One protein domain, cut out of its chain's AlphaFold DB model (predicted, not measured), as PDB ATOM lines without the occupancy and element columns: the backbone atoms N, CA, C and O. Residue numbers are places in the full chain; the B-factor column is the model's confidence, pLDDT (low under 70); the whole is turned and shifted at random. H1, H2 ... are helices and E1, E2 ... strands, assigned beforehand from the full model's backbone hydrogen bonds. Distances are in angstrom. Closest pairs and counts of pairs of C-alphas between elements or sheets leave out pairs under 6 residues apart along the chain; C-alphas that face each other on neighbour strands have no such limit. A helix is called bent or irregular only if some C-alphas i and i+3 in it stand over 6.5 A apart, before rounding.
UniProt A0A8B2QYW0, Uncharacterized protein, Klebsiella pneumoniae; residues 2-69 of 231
ATOM      1  N   GLU A   2     149.872 143.611  36.500       68.50
ATOM      2  CA  GLU A   2     151.037 144.371  35.987       68.50
ATOM      3  C   GLU A   2     151.809 145.146  37.070       68.50
ATOM      4  O   GLU A   2     152.992 145.413  36.903       68.50
ATOM      5  N   LEU A   3     151.151 145.498  38.181       73.88
ATOM      6  CA  LEU A   3     151.719 146.297  39.280       73.88
ATOM      7  C   LEU A   3     151.629 145.583  40.637       73.88
ATOM      8  O   LEU A   3     151.548 146.247  41.670       73.88
ATOM      9  N   GLU A   4     151.506 144.249  40.630       78.12
ATOM     10  CA  GLU A   4     151.289 143.433  41.846       78.12
ATOM     11  C   GLU A   4     150.118 143.932  42.713       78.12
ATOM     12  O   GLU A   4     150.056 143.722  43.916       78.12
ATOM     13  N   THR A   5     149.173 144.634  42.085       78.19
ATOM     14  CA  THR A   5     148.066 145.314  42.754       78.19
ATOM     15  C   THR A   5     146.762 144.898  42.108       78.19
ATOM     16  O   THR A   5     146.674 144.752  40.884       78.19
ATOM     17  N   ILE A   6     145.751 144.719  42.947       79.69
ATOM     18  CA  ILE A   6     144.383 144.412  42.551       79.69
ATOM     19  C   ILE A   6     143.514 145.555  43.063       79.69
ATOM     20  O   ILE A   6     143.663 145.994  44.200       79.69
ATOM     21  N   VAL A   7     142.634 146.057  42.203       77.12
ATOM     22  CA  VAL A   7     141.667 147.094  42.566       77.12
ATOM     23  C   VAL A   7     140.309 146.423  42.685       77.12
ATOM     24  O   VAL A   7     139.814 145.857  41.712       77.12
ATOM     25  N   SER A   8     139.727 146.475  43.880       76.50
ATOM     26  CA  SER A   8     138.356 146.028  44.119       76.50
ATOM     27  C   SER A   8     137.392 147.198  43.936       76.50
ATOM     28  O   SER A   8     137.652 148.307  44.407       76.50
ATOM     29  N   ILE A   9     136.276 146.952  43.251       77.12
ATOM     30  CA  ILE A   9     135.176 147.910  43.118       77.12
ATOM     31  C   ILE A   9     134.130 147.523  44.162       77.12
ATOM     32  O   ILE A   9     133.475 146.486  44.041       77.12
ATOM     33  N   LYS A  10     133.987 148.347  45.203       74.06
ATOM     34  CA  LYS A  10     133.003 148.132  46.268       74.06
ATOM     35  C   LYS A  10     131.757 148.964  45.971       74.06
ATOM     36  O   LYS A  10     131.813 150.189  45.988       74.06
ATOM     37  N   PHE A  11     130.651 148.286  45.681       74.62
ATOM     38  CA  PHE A  11     129.313 148.882  45.722       74.62
ATOM     39  C   PHE A  11     128.847 148.987  47.179       74.62
ATOM     40  O   PHE A  11     129.323 148.223  48.017       74.62
ATOM     41  N   ASP A  12     127.887 149.864  47.478       67.38
ATOM     42  CA  ASP A  12     127.394 150.081  48.851       67.38
ATOM     43  C   ASP A  12     126.874 148.799  49.527       67.38
ATOM     44  O   ASP A  12     126.958 148.649  50.741       67.38
ATOM     45  N   HIS A  13     126.389 147.838  48.736       69.44
ATOM     46  CA  HIS A  13     125.922 146.530  49.212       69.44
ATOM     47  C   HIS A  13     126.924 145.387  48.967       69.44
ATOM     48  O   HIS A  13     126.582 144.219  49.137       69.44
ATOM     49  N   SER A  14     128.149 145.692  48.531       69.12
ATOM     50  CA  SER A  14     129.193 144.690  48.309       69.12
ATOM     51  C   SER A  14     129.913 144.368  49.614       69.12
ATOM     52  O   SER A  14     130.426 145.258  50.292       69.12
ATOM     53  N   ILE A  15     129.996 143.076  49.925       67.38
ATOM     54  CA  ILE A  15     130.687 142.543  51.108       67.38
ATOM     55  C   ILE A  15     132.126 142.124  50.750       67.38
ATOM     56  O   ILE A  15     132.845 141.632  51.595       67.38
ATOM     57  N   CYS A  16     132.575 142.310  49.503       68.81
ATOM     58  CA  CYS A  16     133.890 141.835  49.060       68.81
ATOM     59  C   CYS A  16     135.035 142.553  49.800       68.81
ATOM     60  O   CYS A  16     135.307 143.728  49.531       68.81
ATOM     61  N   ASP A  17     135.684 141.826  50.705       73.38
ATOM     62  CA  ASP A  17     136.899 142.199  51.428       73.38
ATOM     63  C   ASP A  17     138.113 141.413  50.891       73.38
ATOM     64  O   ASP A  17     138.017 140.620  49.940       73.38
ATOM     65  N   SER A  18     139.291 141.659  51.467       76.00
ATOM     66  CA  SER A  18     140.511 140.953  51.063       76.00
ATOM     67  C   SER A  18     140.438 139.436  51.261       76.00
ATOM     68  O   SER A  18     141.009 138.703  50.454       76.00
ATOM     69  N   GLU A  19     139.739 138.963  52.296       80.06
ATOM     70  CA  GLU A  19     139.635 137.541  52.646       80.06
ATOM     71  C   GLU A  19     138.715 136.802  51.666       80.06
ATOM     72  O   GLU A  19     139.109 135.805  51.064       80.06
ATOM     73  N   LEU A  20     137.539 137.357  51.377       82.12
ATOM     74  CA  LEU A  20     136.599 136.829  50.392       82.12
ATOM     75  C   LEU A  20     137.197 136.803  48.985       82.12
ATOM     76  O   LEU A  20     136.943 135.873  48.212       82.12
ATOM     77  N   PHE A  21     138.015 137.799  48.635       84.06
ATOM     78  CA  PHE A  21     138.764 137.760  47.383       84.06
ATOM     79  C   PHE A  21     139.809 136.633  47.379       84.06
ATOM     80  O   PHE A  21     139.944 135.925  46.370       84.06
ATOM     81  N   GLN A  22     140.518 136.432  48.495       86.19
ATOM     82  CA  GLN A  22     141.442 135.310  48.663       86.19
ATOM     83  C   GLN A  22     140.749 133.961  48.491       86.19
ATOM     84  O   GLN A  22     141.162 133.145  47.659       86.19
ATOM     85  N   ASP A  23     139.624 133.773  49.163       86.25
ATOM     86  CA  ASP A  23     138.808 132.574  49.052       86.25
ATOM     87  C   ASP A  23     138.284 132.354  47.635       86.25
ATOM     88  O   ASP A  23     138.297 131.223  47.132       86.25
ATOM     89  N   TYR A  24     137.869 133.421  46.946       87.50
ATOM     90  CA  TYR A  24     137.390 133.345  45.569       87.50
ATOM     91  C   TYR A  24     138.475 132.843  44.610       87.50
ATOM     92  O   TYR A  24     138.237 131.920  43.819       87.50
ATOM     93  N   VAL A  25     139.676 133.424  44.665       88.81
ATOM     94  CA  VAL A  25     140.790 133.009  43.802       88.81
ATOM     95  C   VAL A  25     141.244 131.602  44.181       88.81
ATOM     96  O   VAL A  25     141.380 130.756  43.294       88.81
ATOM     97  N   HIS A  26     141.393 131.305  45.475       88.06
ATOM     98  CA  HIS A  26     141.747 129.971  45.957       88.06
ATOM     99  C   HIS A  26     140.768 128.907  45.447       88.06
ATOM    100  O   HIS A  26     141.171 127.893  44.864       88.06
ATOM    101  N   SER A  27     139.470 129.166  45.589       87.38
ATOM    102  CA  SER A  27     138.401 128.288  45.113       87.38
ATOM    103  C   SER A  27     138.409 128.149  43.593       87.38
ATOM    104  O   SER A  27     138.176 127.059  43.071       87.38
ATOM    105  N   SER A  28     138.717 129.221  42.862       89.06
ATOM    106  CA  SER A  28     138.805 129.202  41.399       89.06
ATOM    107  C   SER A  28     139.980 128.351  40.907       89.06
ATOM    108  O   SER A  28     139.794 127.492  40.041       89.06
ATOM    109  N   ILE A  29     141.169 128.507  41.497       87.81
ATOM    110  CA  ILE A  29     142.350 127.689  41.170       87.81
ATOM    111  C   ILE A  29     142.137 126.216  41.547       87.81
ATOM    112  O   ILE A  29     142.557 125.303  40.823       87.81
ATOM    113  N   THR A  30     141.472 125.963  42.671       83.88
ATOM    114  CA  THR A  30     141.228 124.605  43.169       83.88
ATOM    115  C   THR A  30     140.152 123.880  42.356       83.88
ATOM    116  O   THR A  30     140.333 122.718  41.984       83.88
ATOM    117  N   ASN A  31     139.056 124.553  42.007       83.25
ATOM    118  CA  ASN A  31     137.883 123.883  41.438       83.25
ATOM    119  C   ASN A  31     137.722 124.058  39.922       83.25
ATOM    120  O   ASN A  31     137.171 123.164  39.274       83.25
ATOM    121  N   ARG A  32     138.172 125.185  39.348       84.69
ATOM    122  CA  ARG A  32     137.898 125.549  37.943       84.69
ATOM    123  C   ARG A  32     139.107 125.412  37.025       84.69
ATOM    124  O   ARG A  32     138.943 125.022  35.871       84.69
ATOM    125  N   VAL A  33     140.309 125.710  37.515       86.25
ATOM    126  CA  VAL A  33     141.530 125.579  36.706       86.25
ATOM    127  C   VAL A  33     141.852 124.103  36.486       86.25
ATOM    128  O   VAL A  33     141.854 123.303  37.423       86.25
ATOM    129  N   LYS A  34     142.115 123.734  35.229       82.94
ATOM    130  CA  LYS A  34     142.576 122.391  34.871       82.94
ATOM    131  C   LYS A  34     144.059 122.275  35.203       82.94
ATOM    132  O   LYS A  34     144.859 123.076  34.737       82.94
ATOM    133  N   HIS A  35     144.411 121.255  35.974       81.56
ATOM    134  CA  HIS A  35     145.796 120.901  36.280       81.56
ATOM    135  C   HIS A  35     146.069 119.543  35.642       81.56
ATOM    136  O   HIS A  35     145.278 118.621  35.835       81.56
ATOM    137  N   SER A  36     147.157 119.424  34.881       80.19
ATOM    138  CA  SER A  36     147.483 118.224  34.091       80.19
ATOM    139  C   SER A  36     147.579 116.948  34.932       80.19
ATOM    140  O   SER A  36     147.182 115.885  34.473       80.19
ATOM    141  N   LYS A  37     148.047 117.069  36.178       81.88
ATOM    142  CA  LYS A  37     148.285 115.957  37.108       81.88
ATOM    143  C   LYS A  37     147.216 115.821  38.207       81.88
ATOM    144  O   LYS A  37     147.482 115.207  39.233       81.88
ATOM    145  N   ARG A  38     146.035 116.446  38.073       83.25
ATOM    146  CA  ARG A  38     144.998 116.434  39.128       83.25
ATOM    147  C   ARG A  38     143.985 115.309  38.929       83.25
ATOM    148  O   ARG A  38     143.268 115.274  37.933       83.25
ATOM    149  N   VAL A  39     143.853 114.470  39.948       82.31
ATOM    150  CA  VAL A  39     142.907 113.356  40.036       82.31
ATOM    151  C   VAL A  39     141.739 113.739  40.948       82.31
ATOM    152  O   VAL A  39     141.925 114.337  42.013       82.31
ATOM    153  N   LYS A  40     140.514 113.406  40.524       83.94
ATOM    154  CA  LYS A  40     139.285 113.610  41.301       83.94
ATOM    155  C   LYS A  40     138.752 112.260  41.768       83.94
ATOM    156  O   LYS A  40     138.243 111.499  40.955       83.94
ATOM    157  N   ASN A  41     138.810 112.004  43.071       83.25
ATOM    158  CA  ASN A  41     138.303 110.768  43.665       83.25
ATOM    159  C   ASN A  41     137.050 111.053  44.491       83.25
ATOM    160  O   ASN A  41     137.022 112.001  45.276       83.25
ATOM    161  N   LYS A  42     136.011 110.230  44.343       84.88
ATOM    162  CA  LYS A  42     134.824 110.294  45.200       84.88
ATOM    163  C   LYS A  42     135.048 109.375  46.395       84.88
ATOM    164  O   LYS A  42     135.355 108.203  46.229       84.88
ATOM    165  N   THR A  43     134.936 109.922  47.596       83.69
ATOM    166  CA  THR A  43     135.009 109.138  48.835       83.69
ATOM    167  C   THR A  43     133.721 108.339  49.034       83.69
ATOM    168  O   THR A  43     132.680 108.701  48.486       83.69
ATOM    169  N   GLU A  44     133.762 107.296  49.863       83.81
ATOM    170  CA  GLU A  44     132.593 106.463  50.198       83.81
ATOM    171  C   GLU A  44     131.412 107.280  50.750       83.81
ATOM    172  O   GLU A  44     130.255 106.967  50.497       83.81
ATOM    173  N   LYS A  45     131.700 108.396  51.433       86.75
ATOM    174  CA  LYS A  45     130.701 109.344  51.961       86.75
ATOM    175  C   LYS A  45     130.187 110.354  50.924       86.75
ATOM    176  O   LYS A  45     129.441 111.263  51.268       86.75
ATOM    177  N   GLY A  46     130.609 110.242  49.665       83.44
ATOM    178  CA  GLY A  46     130.160 111.085  48.558       83.44
ATOM    179  C   GLY A  46     130.944 112.383  48.337       83.44
ATOM    180  O   GLY A  46     130.687 113.060  47.341       83.44
ATOM    181  N   TYR A  47     131.926 112.717  49.183       83.31
ATOM    182  CA  TYR A  47     132.758 113.917  49.010       83.31
ATOM    183  C   TYR A  47     133.761 113.756  47.867       83.31
ATOM    184  O   TYR A  47     134.342 112.680  47.700       83.31
ATOM    185  N   ILE A  48     134.016 114.837  47.128       82.75
ATOM    186  CA  ILE A  48     135.042 114.891  46.080       82.75
ATOM    187  C   ILE A  48     136.380 115.283  46.713       82.75
ATOM    188  O   ILE A  48     136.525 116.373  47.262       82.75
ATOM    189  N   ARG A  49     137.374 114.402  46.608       81.44
ATOM    190  CA  ARG A  49     138.764 114.646  46.997       81.44
ATOM    191  C   ARG A  49     139.591 114.961  45.756       81.44
ATOM    192  O   ARG A  49     139.610 114.183  44.803       81.44
ATOM    193  N   LEU A  50     140.278 116.098  45.790       83.19
ATOM    194  CA  LEU A  50     141.252 116.493  44.777       83.19
ATOM    195  C   LEU A  50     142.649 116.097  45.260       83.19
ATOM    196  O   LEU A  50     143.055 116.502  46.351       83.19
ATOM    197  N   SER A  51     143.361 115.325  44.447       82.44
ATOM    198  CA  SER A  51     144.760 114.953  44.666       82.44
ATOM    199  C   SER A  51     145.561 115.239  43.402       82.44
ATOM    200  O   SER A  51     144.998 115.326  42.312       82.44
ATOM    201  N   ASN A  52     146.870 115.370  43.538       80.25
ATOM    202  CA  ASN A  52     147.796 115.467  42.426       80.25
ATOM    203  C   ASN A  52     148.713 114.241  42.429       80.25
ATOM    204  O   ASN A  52     149.055 113.745  43.498       80.25
ATOM    205  N   THR A  53     149.091 113.761  41.251       75.25
ATOM    206  CA  THR A  53     150.010 112.627  41.090       75.25
ATOM    207  C   THR A  53     151.365 113.139  40.628       75.25
ATOM    208  O   THR A  53     151.446 113.705  39.536       75.25
ATOM    209  N   ASP A  54     152.401 112.952  41.437       68.50
ATOM    210  CA  ASP A  54     153.793 113.101  41.004       68.50
ATOM    211  C   ASP A  54     154.500 111.782  41.309       68.50
ATOM    212  O   ASP A  54     154.422 111.316  42.442       68.50
ATOM    213  N   ASP A  55     155.103 111.169  40.286       63.41
ATOM    214  CA  ASP A  55     155.861 109.910  40.374       63.41
ATOM    215  C   ASP A  55     155.160 108.807  41.197       63.41
ATOM    216  O   ASP A  55     155.672 108.341  42.208       63.41
ATOM    217  N   ASP A  56     153.955 108.415  40.762       66.25
ATOM    218  CA  ASP A  56     153.079 107.376  41.349       66.25
ATOM    219  C   ASP A  56     152.520 107.642  42.764       66.25
ATOM    220  O   ASP A  56     151.558 106.984  43.177       66.25
ATOM    221  N   ASP A  57     152.998 108.676  43.458       73.06
ATOM    222  CA  ASP A  57     152.504 109.079  44.773       73.06
ATOM    223  C   ASP A  57     151.412 110.167  44.700       73.06
ATOM    224  O   ASP A  57     151.434 111.112  43.900       73.06
ATOM    225  N   LEU A  58     150.412 110.041  45.582       71.12
ATOM    226  CA  LEU A  58     149.286 110.973  45.690       71.12
ATOM    227  C   LEU A  58     149.591 112.099  46.683       71.12
ATOM    228  O   LEU A  58     149.439 111.944  47.897       71.12
ATOM    229  N   TYR A  59     149.885 113.284  46.158       76.31
ATOM    230  CA  TYR A  59     150.115 114.493  46.942       76.31
ATOM    231  C   TYR A  59     148.894 115.412  46.975       76.31
ATOM    232  O   TYR A  59     148.072 115.467  46.057       76.31
ATOM    233  N   LYS A  60     148.773 116.190  48.053       75.00
ATOM    234  CA  LYS A  60     147.770 117.251  48.172       75.00
ATOM    235  C   LYS A  60     148.466 118.604  48.096       75.00
ATOM    236  O   LYS A  60     149.015 119.070  49.089       75.00
ATOM    237  N   TYR A  61     148.393 119.256  46.939       75.81
ATOM    238  CA  TYR A  61     148.825 120.647  46.818       75.81
ATOM    239  C   TYR A  61     147.690 121.600  47.173       75.81
ATOM    240  O   TYR A  61     146.529 121.383  46.817       75.81
ATOM    241  N   MET A  62     148.047 122.680  47.858       75.25
ATOM    242  CA  MET A  62     147.148 123.770  48.201       75.25
ATOM    243  C   MET A  62     147.703 125.050  47.589       75.25
ATOM    244  O   MET A  62     148.835 125.431  47.877       75.25
ATOM    245  N   TYR A  63     146.911 125.710  46.748       82.00
ATOM    246  CA  TYR A  63     147.268 127.034  46.258       82.00
ATOM    247  C   TYR A  63     147.197 128.028  47.416       82.00
ATOM    248  O   TYR A  63     146.170 128.118  48.087       82.00
ATOM    249  N   ARG A  64     148.280 128.764  47.651       80.56
ATOM    250  CA  ARG A  64     148.328 129.851  48.624       80.56
ATOM    251  C   ARG A  64     148.757 131.111  47.903       80.56
ATOM    252  O   ARG A  64     149.693 131.079  47.108       80.56
ATOM    253  N   PHE A  65     148.074 132.198  48.197       81.88
ATOM    254  CA  PHE A  65     148.523 133.531  47.853       81.88
ATOM    255  C   PHE A  65     148.124 134.447  48.994       81.88
ATOM    256  O   PHE A  65     147.118 134.202  49.656       81.88
ATOM    257  N   ASP A  66     148.948 135.455  49.226       79.44
ATOM    258  CA  ASP A  66     148.720 136.442  50.264       79.44
ATOM    259  C   ASP A  66     148.455 137.793  49.604       79.44
ATOM    260  O   ASP A  66     148.949 138.087  48.510       79.44
ATOM    261  N   MET A  67     147.632 138.601  50.252       75.88
ATOM    262  CA  MET A  67     147.277 139.932  49.801       75.88
ATOM    263  C   MET A  67     147.102 140.810  51.025       75.88
ATOM    264  O   MET A  67     146.312 140.504  51.911       75.88
ATOM    265  N   LYS A  68     147.793 141.945  51.022       71.38
ATOM    266  CA  LYS A  68     147.612 143.003  52.009       71.38
ATOM    267  C   LYS A  68     146.990 144.220  51.352       71.38
ATOM    268  O   LYS A  68     147.228 144.492  50.171       71.38
ATOM    269  N   LEU A  69     146.211 144.966  52.126       69.38
ATOM    270  CA  LEU A  69     145.707 146.253  51.679       69.38
ATOM    271  C   LEU A  69     146.878 147.181  51.388       69.38
ATOM    272  O   LEU A  69     147.710 147.465  52.249       69.38
TER     273      LEU A  69
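Overview. This is residues 2 to 69 of the 231 residues of an uncharacterized protein of Klebsiella pneumoniae (UniProt A0A8B2QYW0). A small sheet of three strands, E1, E2 and E3, sits at one end of an elongated domain; one helix, H1, leads away from it along the long axis, and the last stretch, residues 60 to 69, runs from E3 back alongside H1 towards the other end. There the first stretch, residues 2 to 17, forms a long open loop that leads into H1, and its residues 9 to 15 stick out free. The printed part has 68 residues with one named helix and three named strands, in the order H1, E1, E2, E3; the sheet's order is E1, E2, E3, all antiparallel, and the class is mixed, helices and strands, with under half of the residues in named elements. The whole is only just loose, close to extended, with a radius of gyration of the C-alphas of 16.0 A, and the C-alphas span 47 by 30 by 17 A, only just elongated.

Along the chain. The sheet's longest strand is E2, residues 48 to 54, seven residues from Ile 48 to Asp 54, and it measures 19.5 A from first to last C-alpha. Before it in the chain comes E1, residues 38 to 42, five residues and 13.3 A long, which begins with C-alpha 38 at (144.998, 116.434, 39.128). After E2 comes E3, residues 57 to 59, three residues and 6.3 A long, which ends with C-alpha 59 at (150.115, 114.493, 46.942). The one named helix, H1, is made of residues 18 to 31, 14 residues and 19.8 A long; it begins with C-alpha 18 at (140.511, 140.953, 51.063), and it is neither bent nor irregular.

Arrangement. The sheet is a meander, each strand the antiparallel neighbour of the one before, with E2 as its inner strand and E1 and E3 as its edge strands. E1 and E2 form a hairpin with an angle of 144 degrees between their directions, and the C-alphas of residues 38 and 52, which face each other, are 4.4 A apart. Across this pair N 39 and O 51 are within hydrogen-bond range at 2.8 A, and so are N 49 and O 41 at 2.8 A. E2 and E3 form a second hairpin, at 125 degrees between their directions, and the C-alphas of residues 53 and 58, which face each other, are 4.9 A apart. Here N 52 and O 59 are within hydrogen-bond range at 2.8 A, and so are N 59 and O 52 at 2.8 A. The pairing is staggered: E2 pairs with E1 over its residues 48 to 52 and with E3 over its residues 52 to 54. E1 and E3 are apart. H1 is not on the sheet, with 3 pairs of C-alphas within 10 A. H1 and E2 are only just apart, with the closest C-alphas 8.3 A from each other, and H1 and E3 are apart. In H1 every O i to N i+4 pair is within hydrogen-bond range.

Size, cuts and confidence. The two C-alphas farthest apart are those of Asp 12 and Asp 56, at 50.4 A, while the first and last printed C-alphas, of Glu 2 and Leu 69, are 16.7 A apart. The C-alphas of residues 2 to 17, a stretch with no named element, lie 16 to 27 A from the mean of all C-alphas. The links E1 to E2 and E2 to E3 are tight, the link H1 to E1 is short with 6 residues, and no link between named elements is long. The printed part, residues 2 to 69 of a chain of 231, has no cut. The mean pLDDT of the printed part is 79.0; 10 residues are under 70, namely residue 2, residues 12 to 16, residues 54 to 56 and residue 69.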